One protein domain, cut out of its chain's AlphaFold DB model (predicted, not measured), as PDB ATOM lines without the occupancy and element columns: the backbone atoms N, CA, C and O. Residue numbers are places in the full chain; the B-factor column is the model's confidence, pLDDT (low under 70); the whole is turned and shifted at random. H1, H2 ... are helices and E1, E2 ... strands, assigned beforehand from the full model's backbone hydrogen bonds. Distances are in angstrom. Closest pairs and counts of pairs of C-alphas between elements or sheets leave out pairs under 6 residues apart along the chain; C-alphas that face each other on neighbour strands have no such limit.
ATOM      1  N   ALA A  10      39.368  25.321  14.610       93.12
ATOM      2  CA  ALA A  10      38.750  25.561  13.312       93.12
ATOM      3  C   ALA A  10      38.749  27.059  12.987       93.12
ATOM      4  O   ALA A  10      39.125  27.419  11.874       93.12
ATOM      5  N   GLU A  11      38.432  27.908  13.964       94.44
ATOM      6  CA  GLU A  11      38.523  29.365  13.824       94.44
ATOM      7  C   GLU A  11      39.970  29.815  13.599       94.44
ATOM      8  O   GLU A  11      40.255  30.490  12.615       94.44
ATOM      9  N   LEU A  12      40.925  29.319  14.399       95.38
ATOM     10  CA  LEU A  12      42.349  29.590  14.176       95.38
ATOM     11  C   LEU A  12      42.787  29.198  12.750       95.38
ATOM     12  O   LEU A  12      43.565  29.907  12.116       95.38
ATOM     13  N   PHE A  13      42.298  28.072  12.221       96.06
ATOM     14  CA  PHE A  13      42.586  27.670  10.842       96.06
ATOM     15  C   PHE A  13      42.051  28.682   9.821       96.06
ATOM     16  O   PHE A  13      42.758  29.013   8.865       96.06
ATOM     17  N   GLU A  14      40.825  29.167  10.002       95.38
ATOM     18  CA  GLU A  14      40.211  30.163   9.123       95.38
ATOM     19  C   GLU A  14      40.959  31.498   9.194       95.38
ATOM     20  O   GLU A  14      41.374  32.024   8.162       95.38
ATOM     21  N   ASP A  15      41.279  31.974  10.393       95.38
ATOM     22  CA  ASP A  15      42.054  33.196  10.596       95.38
ATOM     23  C   ASP A  15      43.448  33.112   9.961       95.38
ATOM     24  O   ASP A  15      43.929  34.064   9.344       95.38
ATOM     25  N   LEU A  16      44.116  31.959  10.056       96.19
ATOM     26  CA  LEU A  16      45.427  31.746   9.440       96.19
ATOM     27  C   LEU A  16      45.357  31.719   7.909       96.19
ATOM     28  O   LEU A  16      46.265  32.222   7.234       96.19
ATOM     29  N   THR A  17      44.333  31.075   7.345       95.62
ATOM     30  CA  THR A  17      44.265  30.773   5.906       95.62
ATOM     31  C   THR A  17      43.528  31.833   5.096       95.62
ATOM     32  O   THR A  17      43.978  32.148   3.992       95.62
ATOM     33  N   VAL A  18      42.471  32.419   5.659       94.94
ATOM     34  CA  VAL A  18      41.647  33.479   5.067       94.94
ATOM     35  C   VAL A  18      42.076  34.839   5.606       94.94
ATOM     36  O   VAL A  18      42.468  35.702   4.825       94.94
ATOM     37  N   GLY A  19      42.067  35.009   6.932       94.62
ATOM     38  CA  GLY A  19      42.410  36.278   7.588       94.62
ATOM     39  C   GLY A  19      43.893  36.653   7.499       94.62
ATOM     40  O   GLY A  19      44.257  37.808   7.705       94.62
ATOM     41  N   GLN A  20      44.754  35.684   7.171       94.94
ATOM     42  CA  GLN A  20      46.210  35.824   7.106       94.94
ATOM     43  C   GLN A  20      46.825  36.392   8.395       94.94
ATOM     44  O   GLN A  20      47.821  37.119   8.353       94.94
ATOM     45  N   VAL A  21      46.248  36.043   9.549       94.88
ATOM     46  CA  VAL A  21      46.749  36.523  10.839       94.88
ATOM     47  C   VAL A  21      48.149  35.975  11.125       94.88
ATOM     48  O   VAL A  21      48.497  34.848  10.766       94.88
ATOM     49  N   SER A  22      48.966  36.781  11.800       95.12
ATOM     50  CA  SER A  22      50.322  36.415  12.232       95.12
ATOM     51  C   SER A  22      50.417  36.099  13.728       95.12
ATOM     52  O   SER A  22      51.443  35.598  14.189       95.12
ATOM     53  N   ALA A  23      49.352  36.382  14.479       93.38
ATOM     54  CA  ALA A  23      49.218  36.119  15.903       93.38
ATOM     55  C   ALA A  23      47.746  35.856  16.237       93.38
ATOM     56  O   ALA A  23      46.856  36.402  15.586       93.38
ATOM     57  N   TRP A  24      47.511  35.034  17.257       93.81
ATOM     58  CA  TRP A  24      46.179  34.613  17.676       93.81
ATOM     59  C   TRP A  24      46.179  34.340  19.180       93.81
ATOM     60  O   TRP A  24      47.177  33.840  19.709       93.81
ATOM     61  N   GLN A  25      45.088  34.673  19.866       91.56
ATOM     62  CA  GLN A  25      44.914  34.370  21.285       91.56
ATOM     63  C   GLN A  25      43.441  34.125  21.628       91.56
ATOM     64  O   GLN A  25      42.562  34.782  21.071       91.56
ATOM     65  N   GLN A  26      43.188  33.239  22.591       91.06
ATOM     66  CA  GLN A  26      41.936  33.255  23.346       91.06
ATOM     67  C   GLN A  26      41.912  34.433  24.330       91.06
ATOM     68  O   GLN A  26      42.928  35.103  24.533       91.06
ATOM     69  N   TYR A  27      40.735  34.681  24.901       89.88
ATOM     70  CA  TYR A  27      40.471  35.768  25.839       89.88
ATOM     71  C   TYR A  27      41.339  35.674  27.104       89.88
ATOM     72  O   TYR A  27      42.071  36.612  27.408       89.88
ATOM     73  N   ASP A  28      41.360  34.511  27.762       89.38
ATOM     74  CA  ASP A  28      42.034  34.328  29.046       89.38
ATOM     75  C   ASP A  28      43.023  33.153  29.053       89.38
ATOM     76  O   ASP A  28      42.896  32.145  28.351       89.38
ATOM     77  N   ILE A  29      44.052  33.256  29.900       92.25
ATOM     78  CA  ILE A  29      44.996  32.148  30.112       92.25
ATOM     79  C   ILE A  29      44.352  31.053  30.957       92.25
ATOM     80  O   ILE A  29      44.486  29.869  30.648       92.25
ATOM     81  N   ALA A  30      43.706  31.434  32.052       93.06
ATOM     82  CA  ALA A  30      43.101  30.486  32.960       93.06
ATOM     83  C   ALA A  30      41.972  31.126  33.754       93.06
ATOM     84  O   ALA A  30      42.126  32.241  34.253       93.06
ATOM     85  N   ARG A  31      40.922  30.345  34.002       91.31
ATOM     86  CA  ARG A  31      39.880  30.690  34.969       91.31
ATOM     87  C   ARG A  31      39.774  29.678  36.091       91.31
ATOM     88  O   ARG A  31      40.187  28.520  35.988       91.31
ATOM     89  N   LYS A  32      39.150  30.122  37.175       91.25
ATOM     90  CA  LYS A  32      38.677  29.244  38.241       91.25
ATOM     91  C   LYS A  32      37.506  28.396  37.730       91.25
ATOM     92  O   LYS A  32      36.616  28.906  37.059       91.25
ATOM     93  N   ASP A  33      37.507  27.115  38.084       89.81
ATOM     94  CA  ASP A  33      36.359  26.223  37.900       89.81
ATOM     95  C   ASP A  33      35.193  26.716  38.770       89.81
ATOM     96  O   ASP A  33      35.356  26.900  39.985       89.81
ATOM     97  N   ILE A  34      34.036  26.953  38.154       86.88
ATOM     98  CA  ILE A  34      32.822  27.396  38.842       86.88
ATOM     99  C   ILE A  34      31.829  26.225  38.836       86.88
ATOM    100  O   ILE A  34      31.413  25.786  37.763       86.88
ATOM    101  N   PRO A  35      31.464  25.667  40.009       84.94
ATOM    102  CA  PRO A  35      30.564  24.522  40.073       84.94
ATOM    103  C   PRO A  35      29.220  24.803  39.396       84.94
ATOM    104  O   PRO A  35      28.522  25.743  39.763       84.94
ATOM    105  N   GLY A  36      28.844  23.950  38.443       84.88
ATOM    106  CA  GLY A  36      27.595  24.077  37.687       84.88
ATOM    107  C   GLY A  36      27.707  24.904  36.404       84.88
ATOM    108  O   GLY A  36      26.772  24.876  35.608       84.88
ATOM    109  N   GLU A  37      28.842  25.563  36.160       87.12
ATOM    110  CA  GLU A  37      29.077  26.311  34.925       87.12
ATOM    111  C   GLU A  37      29.933  25.499  33.941       87.12
ATOM    112  O   GLU A  37      30.978  24.954  34.319       87.12
ATOM    113  N   PRO A  38      29.507  25.381  32.669       85.62
ATOM    114  CA  PRO A  38      30.260  24.646  31.664       85.62
ATOM    115  C   PRO A  38      31.547  25.377  31.252       85.62
ATOM    116  O   PRO A  38      31.870  26.479  31.697       85.62
ATOM    117  N   ASP A  39      32.324  24.732  30.383       84.94
ATOM    118  CA  ASP A  39      33.410  25.404  29.683       84.94
ATOM    119  C   ASP A  39      32.873  26.321  28.582       84.94
ATOM    120  O   ASP A  39      32.451  25.857  27.525       84.94
ATOM    121  N   GLU A  40      32.882  27.629  28.843       84.06
ATOM    122  CA  GLU A  40      32.515  28.662  27.867       84.06
ATOM    123  C   GLU A  40      33.581  28.817  26.773       84.06
ATOM    124  O   GLU A  40      33.283  29.323  25.690       84.06
ATOM    125  N   GLY A  41      34.793  28.307  27.045       85.19
ATOM    126  CA  GLY A  41      35.937  28.149  26.155       85.19
ATOM    127  C   GLY A  41      36.564  29.455  25.668       85.19
ATOM    128  O   GLY A  41      37.006  29.517  24.518       85.19
ATOM    129  N   GLY A  42      36.600  30.461  26.542       88.38
ATOM    130  CA  GLY A  42      37.444  31.650  26.407       88.38
ATOM    131  C   GLY A  42      38.829  31.482  27.035       88.38
ATOM    132  O   GLY A  42      39.687  32.335  26.836       88.38
ATOM    133  N   ASP A  43      39.062  30.379  27.748       91.81
ATOM    134  CA  ASP A  43      40.272  30.144  28.534       91.81
ATOM    135  C   ASP A  43      41.134  29.027  27.956       91.81
ATOM    136  O   ASP A  43      40.612  28.032  27.448       91.81
ATOM    137  N   TYR A  44      42.454  29.106  28.153       93.94
ATOM    138  CA  TYR A  44      43.311  27.951  27.879       93.94
ATOM    139  C   TYR A  44      43.223  26.865  28.963       93.94
ATOM    140  O   TYR A  44      43.302  25.665  28.662       93.94
ATOM    141  N   TYR A  45      43.075  27.256  30.227       93.81
ATOM    142  CA  TYR A  45      43.084  26.343  31.368       93.81
ATOM    143  C   TYR A  45      41.931  26.607  32.330       93.81
ATOM    144  O   TYR A  45      41.506  27.737  32.544       93.81
ATOM    145  N   VAL A  46      41.484  25.540  32.986       93.25
ATOM    146  CA  VAL A  46      40.567  25.621  34.118       93.25
ATOM    147  C   VAL A  46      41.283  25.125  35.363       93.25
ATOM    148  O   VAL A  46      41.934  24.075  35.353       93.25
ATOM    149  N   VAL A  47      41.166  25.889  36.442       93.56
ATOM    150  CA  VAL A  47      41.787  25.590  37.729       93.56
ATOM    151  C   VAL A  47      40.704  25.202  38.728       93.56
ATOM    152  O   VAL A  47      39.910  26.036  39.164       93.56
ATOM    153  N   ALA A  48      40.671  23.928  39.108       90.06
ATOM    154  CA  ALA A  48      39.770  23.418  40.130       90.06
ATOM    155  C   ALA A  48      40.343  23.700  41.526       90.06
ATOM    156  O   ALA A  48      41.398  23.186  41.905       90.06
ATOM    157  N   TYR A  49      39.615  24.509  42.297       85.69
ATOM    158  CA  TYR A  49      40.020  25.017  43.616       85.69
ATOM    159  C   TYR A  49      39.328  24.316  44.796       85.69
ATOM    160  O   TYR A  49      39.254  24.876  45.886       85.69
ATOM    161  N   ALA A  50      38.824  23.091  44.610       86.12
ATOM    162  CA  ALA A  50      38.153  22.343  45.681       86.12
ATOM    163  C   ALA A  50      39.043  22.159  46.932       86.12
ATOM    164  O   ALA A  50      38.541  22.178  48.053       86.12
ATOM    165  N   ASN A  51      40.363  22.041  46.743       87.81
ATOM    166  CA  ASN A  51      41.364  22.123  47.805       87.81
ATOM    167  C   ASN A  51      42.359  23.260  47.494       87.81
ATOM    168  O   ASN A  51      43.208  23.088  46.618       87.81
ATOM    169  N   PRO A  52      42.314  24.400  48.210       86.31
ATOM    170  CA  PRO A  52      43.227  25.523  47.977       86.31
ATOM    171  C   PRO A  52      44.716  25.184  48.139       86.31
ATOM    172  O   PRO A  52      45.555  25.829  47.519       86.31
ATOM    173  N   ASN A  53      45.048  24.158  48.929       93.50
ATOM    174  CA  ASN A  53      46.429  23.710  49.136       93.50
ATOM    175  C   ASN A  53      46.908  22.725  48.053       93.50
ATOM    176  O   ASN A  53      48.082  22.364  48.029       93.50
ATOM    177  N   ALA A  54      46.008  22.267  47.180       91.88
ATOM    178  CA  ALA A  54      46.303  21.344  46.089       91.88
ATOM    179  C   ALA A  54      45.366  21.601  44.891       91.88
ATOM    180  O   ALA A  54      44.504  20.766  44.591       91.88
ATOM    181  N   PRO A  55      45.486  22.760  44.214       92.19
ATOM    182  CA  PRO A  55      44.668  23.060  43.046       92.19
ATOM    183  C   PRO A  55      44.987  22.096  41.899       92.19
ATOM    184  O   PRO A  55      46.145  21.754  41.655       92.19
ATOM    185  N   VAL A  56      43.956  21.687  41.159       93.94
ATOM    186  CA  VAL A  56      44.113  20.845  39.966       93.94
ATOM    187  C   VAL A  56      43.946  21.712  38.727       93.94
ATOM    188  O   VAL A  56      42.905  22.332  38.536       93.94
ATOM    189  N   ILE A  57      44.965  21.744  37.870       93.19
ATOM    190  CA  ILE A  57      44.938  22.485  36.605       93.19
ATOM    191  C   ILE A  57      44.648  21.503  35.472       93.19
ATOM    192  O   ILE A  57      45.346  20.498  35.320       93.19
ATOM    193  N   ARG A  58      43.644  21.809  34.649       91.44
ATOM    194  CA  ARG A  58      43.302  21.046  33.443       91.44
ATOM    195  C   ARG A  58      43.248  21.965  32.228       91.44
ATOM    196  O   ARG A  58      42.898  23.134  32.352       91.44
ATOM    197  N   MET A  59      43.579  21.438  31.050       91.94
ATOM    198  CA  MET A  59      43.290  22.148  29.800       91.94
ATOM    199  C   MET A  59      41.775  22.310  29.647       91.94
ATOM    200  O   MET A  59      41.033  21.352  29.887       91.94
ATOM    201  N   ALA A  60      41.350  23.499  29.229       91.75
ATOM    202  CA  ALA A  60      40.009  23.719  28.701       91.75
ATOM    203  C   ALA A  60      39.806  22.897  27.414       91.75
ATOM    204  O   ALA A  60      40.768  22.419  26.792       91.75
ATOM    205  N   ASP A  61      38.559  22.681  27.013       89.12
ATOM    206  CA  ASP A  61      38.240  21.701  25.974       89.12
ATOM    207  C   ASP A  61      38.753  22.125  24.590       89.12
ATOM    208  O   ASP A  61      39.328  21.305  23.864       89.12
TER     209      ASP A  61
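AT A GLANCE: This is residues 10 to 61 of the 155 residues of the protein "Glyco_hydro_30C domain-containing protein" of Sphingomonas daechungensis (UniProt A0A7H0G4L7). Picture a rod with a short helix, H1, at one end and a small three-stranded sheet of E1, E2 and E3 well away from it, with no helix packed on the sheet. H1 points away from the sheet, and the link of residues 18 to 27 folds back and runs the length between them; a wide loop, residues 33 to 42, joins E1 to E2, and the E2 to E3 hairpin turns at the end of the rod far from H1. The printed part has 52 residues, with one named helix and three named strands in the order H1 E1 E2 E3; the sheet is mixed, in the order E1 E2 E3. The class is mixed, helices and strands, though under half of the printed residues are in named elements. The whole is only just loose, close to extended, with a radius of gyration of the C-alphas of 14.3 A and spans of 44 by 20 by 13 A.

IN THESE COORDINATES: Find C-alpha 10 at (38.750, 25.561, 13.312); from there H1 runs through residues 10 to 17, 10.6 A from first to last C-alpha. Go on to C-alpha 28 at (42.034, 34.328, 29.046), where E1, residues 28 to 32, begins; it is 11.0 A long. E2 is the longest strand by residues, 43 to 48, and measures 13.4 A. E3, residues 56 to 59, measures 10.3 A and ends at C-alpha 59 at (43.290, 22.148, 29.800).

HOW THE PARTS SIT: Begin with the sheet, where E2 is the inner strand and E1 and E3 are the edge strands. E1 and E2 are parallel, with 20 degrees between their directions; the C-alphas of Ala 30 and Tyr 45 face each other at 4.4 A. Look there for N 47 and O 31 at 2.8 A and N 45 and O 29 at 3.0 A, both within hydrogen-bond range. E2 and E3 form a hairpin, antiparallel at 156 degrees; the C-alphas of Tyr 45 and Met 59 face each other at 4.5 A. Across this pair, N 48 and O 56 are 2.8 A apart and N 58 and O 46 are 2.9 A apart, within hydrogen-bond range. H1 is not on the sheet, with 0 pairs of C-alphas within 10 A, and it is apart from E2 and from E3. In H1, every O i to N i+4 pair is within hydrogen-bond range.

THE WHOLE: The two C-alphas farthest apart are those of Val 18 and Asn 53, 45.4 A. The printed part has no cut, and its three links, H1 to E1, E1 to E2 and E2 to E3, are short. The mean pLDDT of the printed part is 91.3, and no printed residue is under 70.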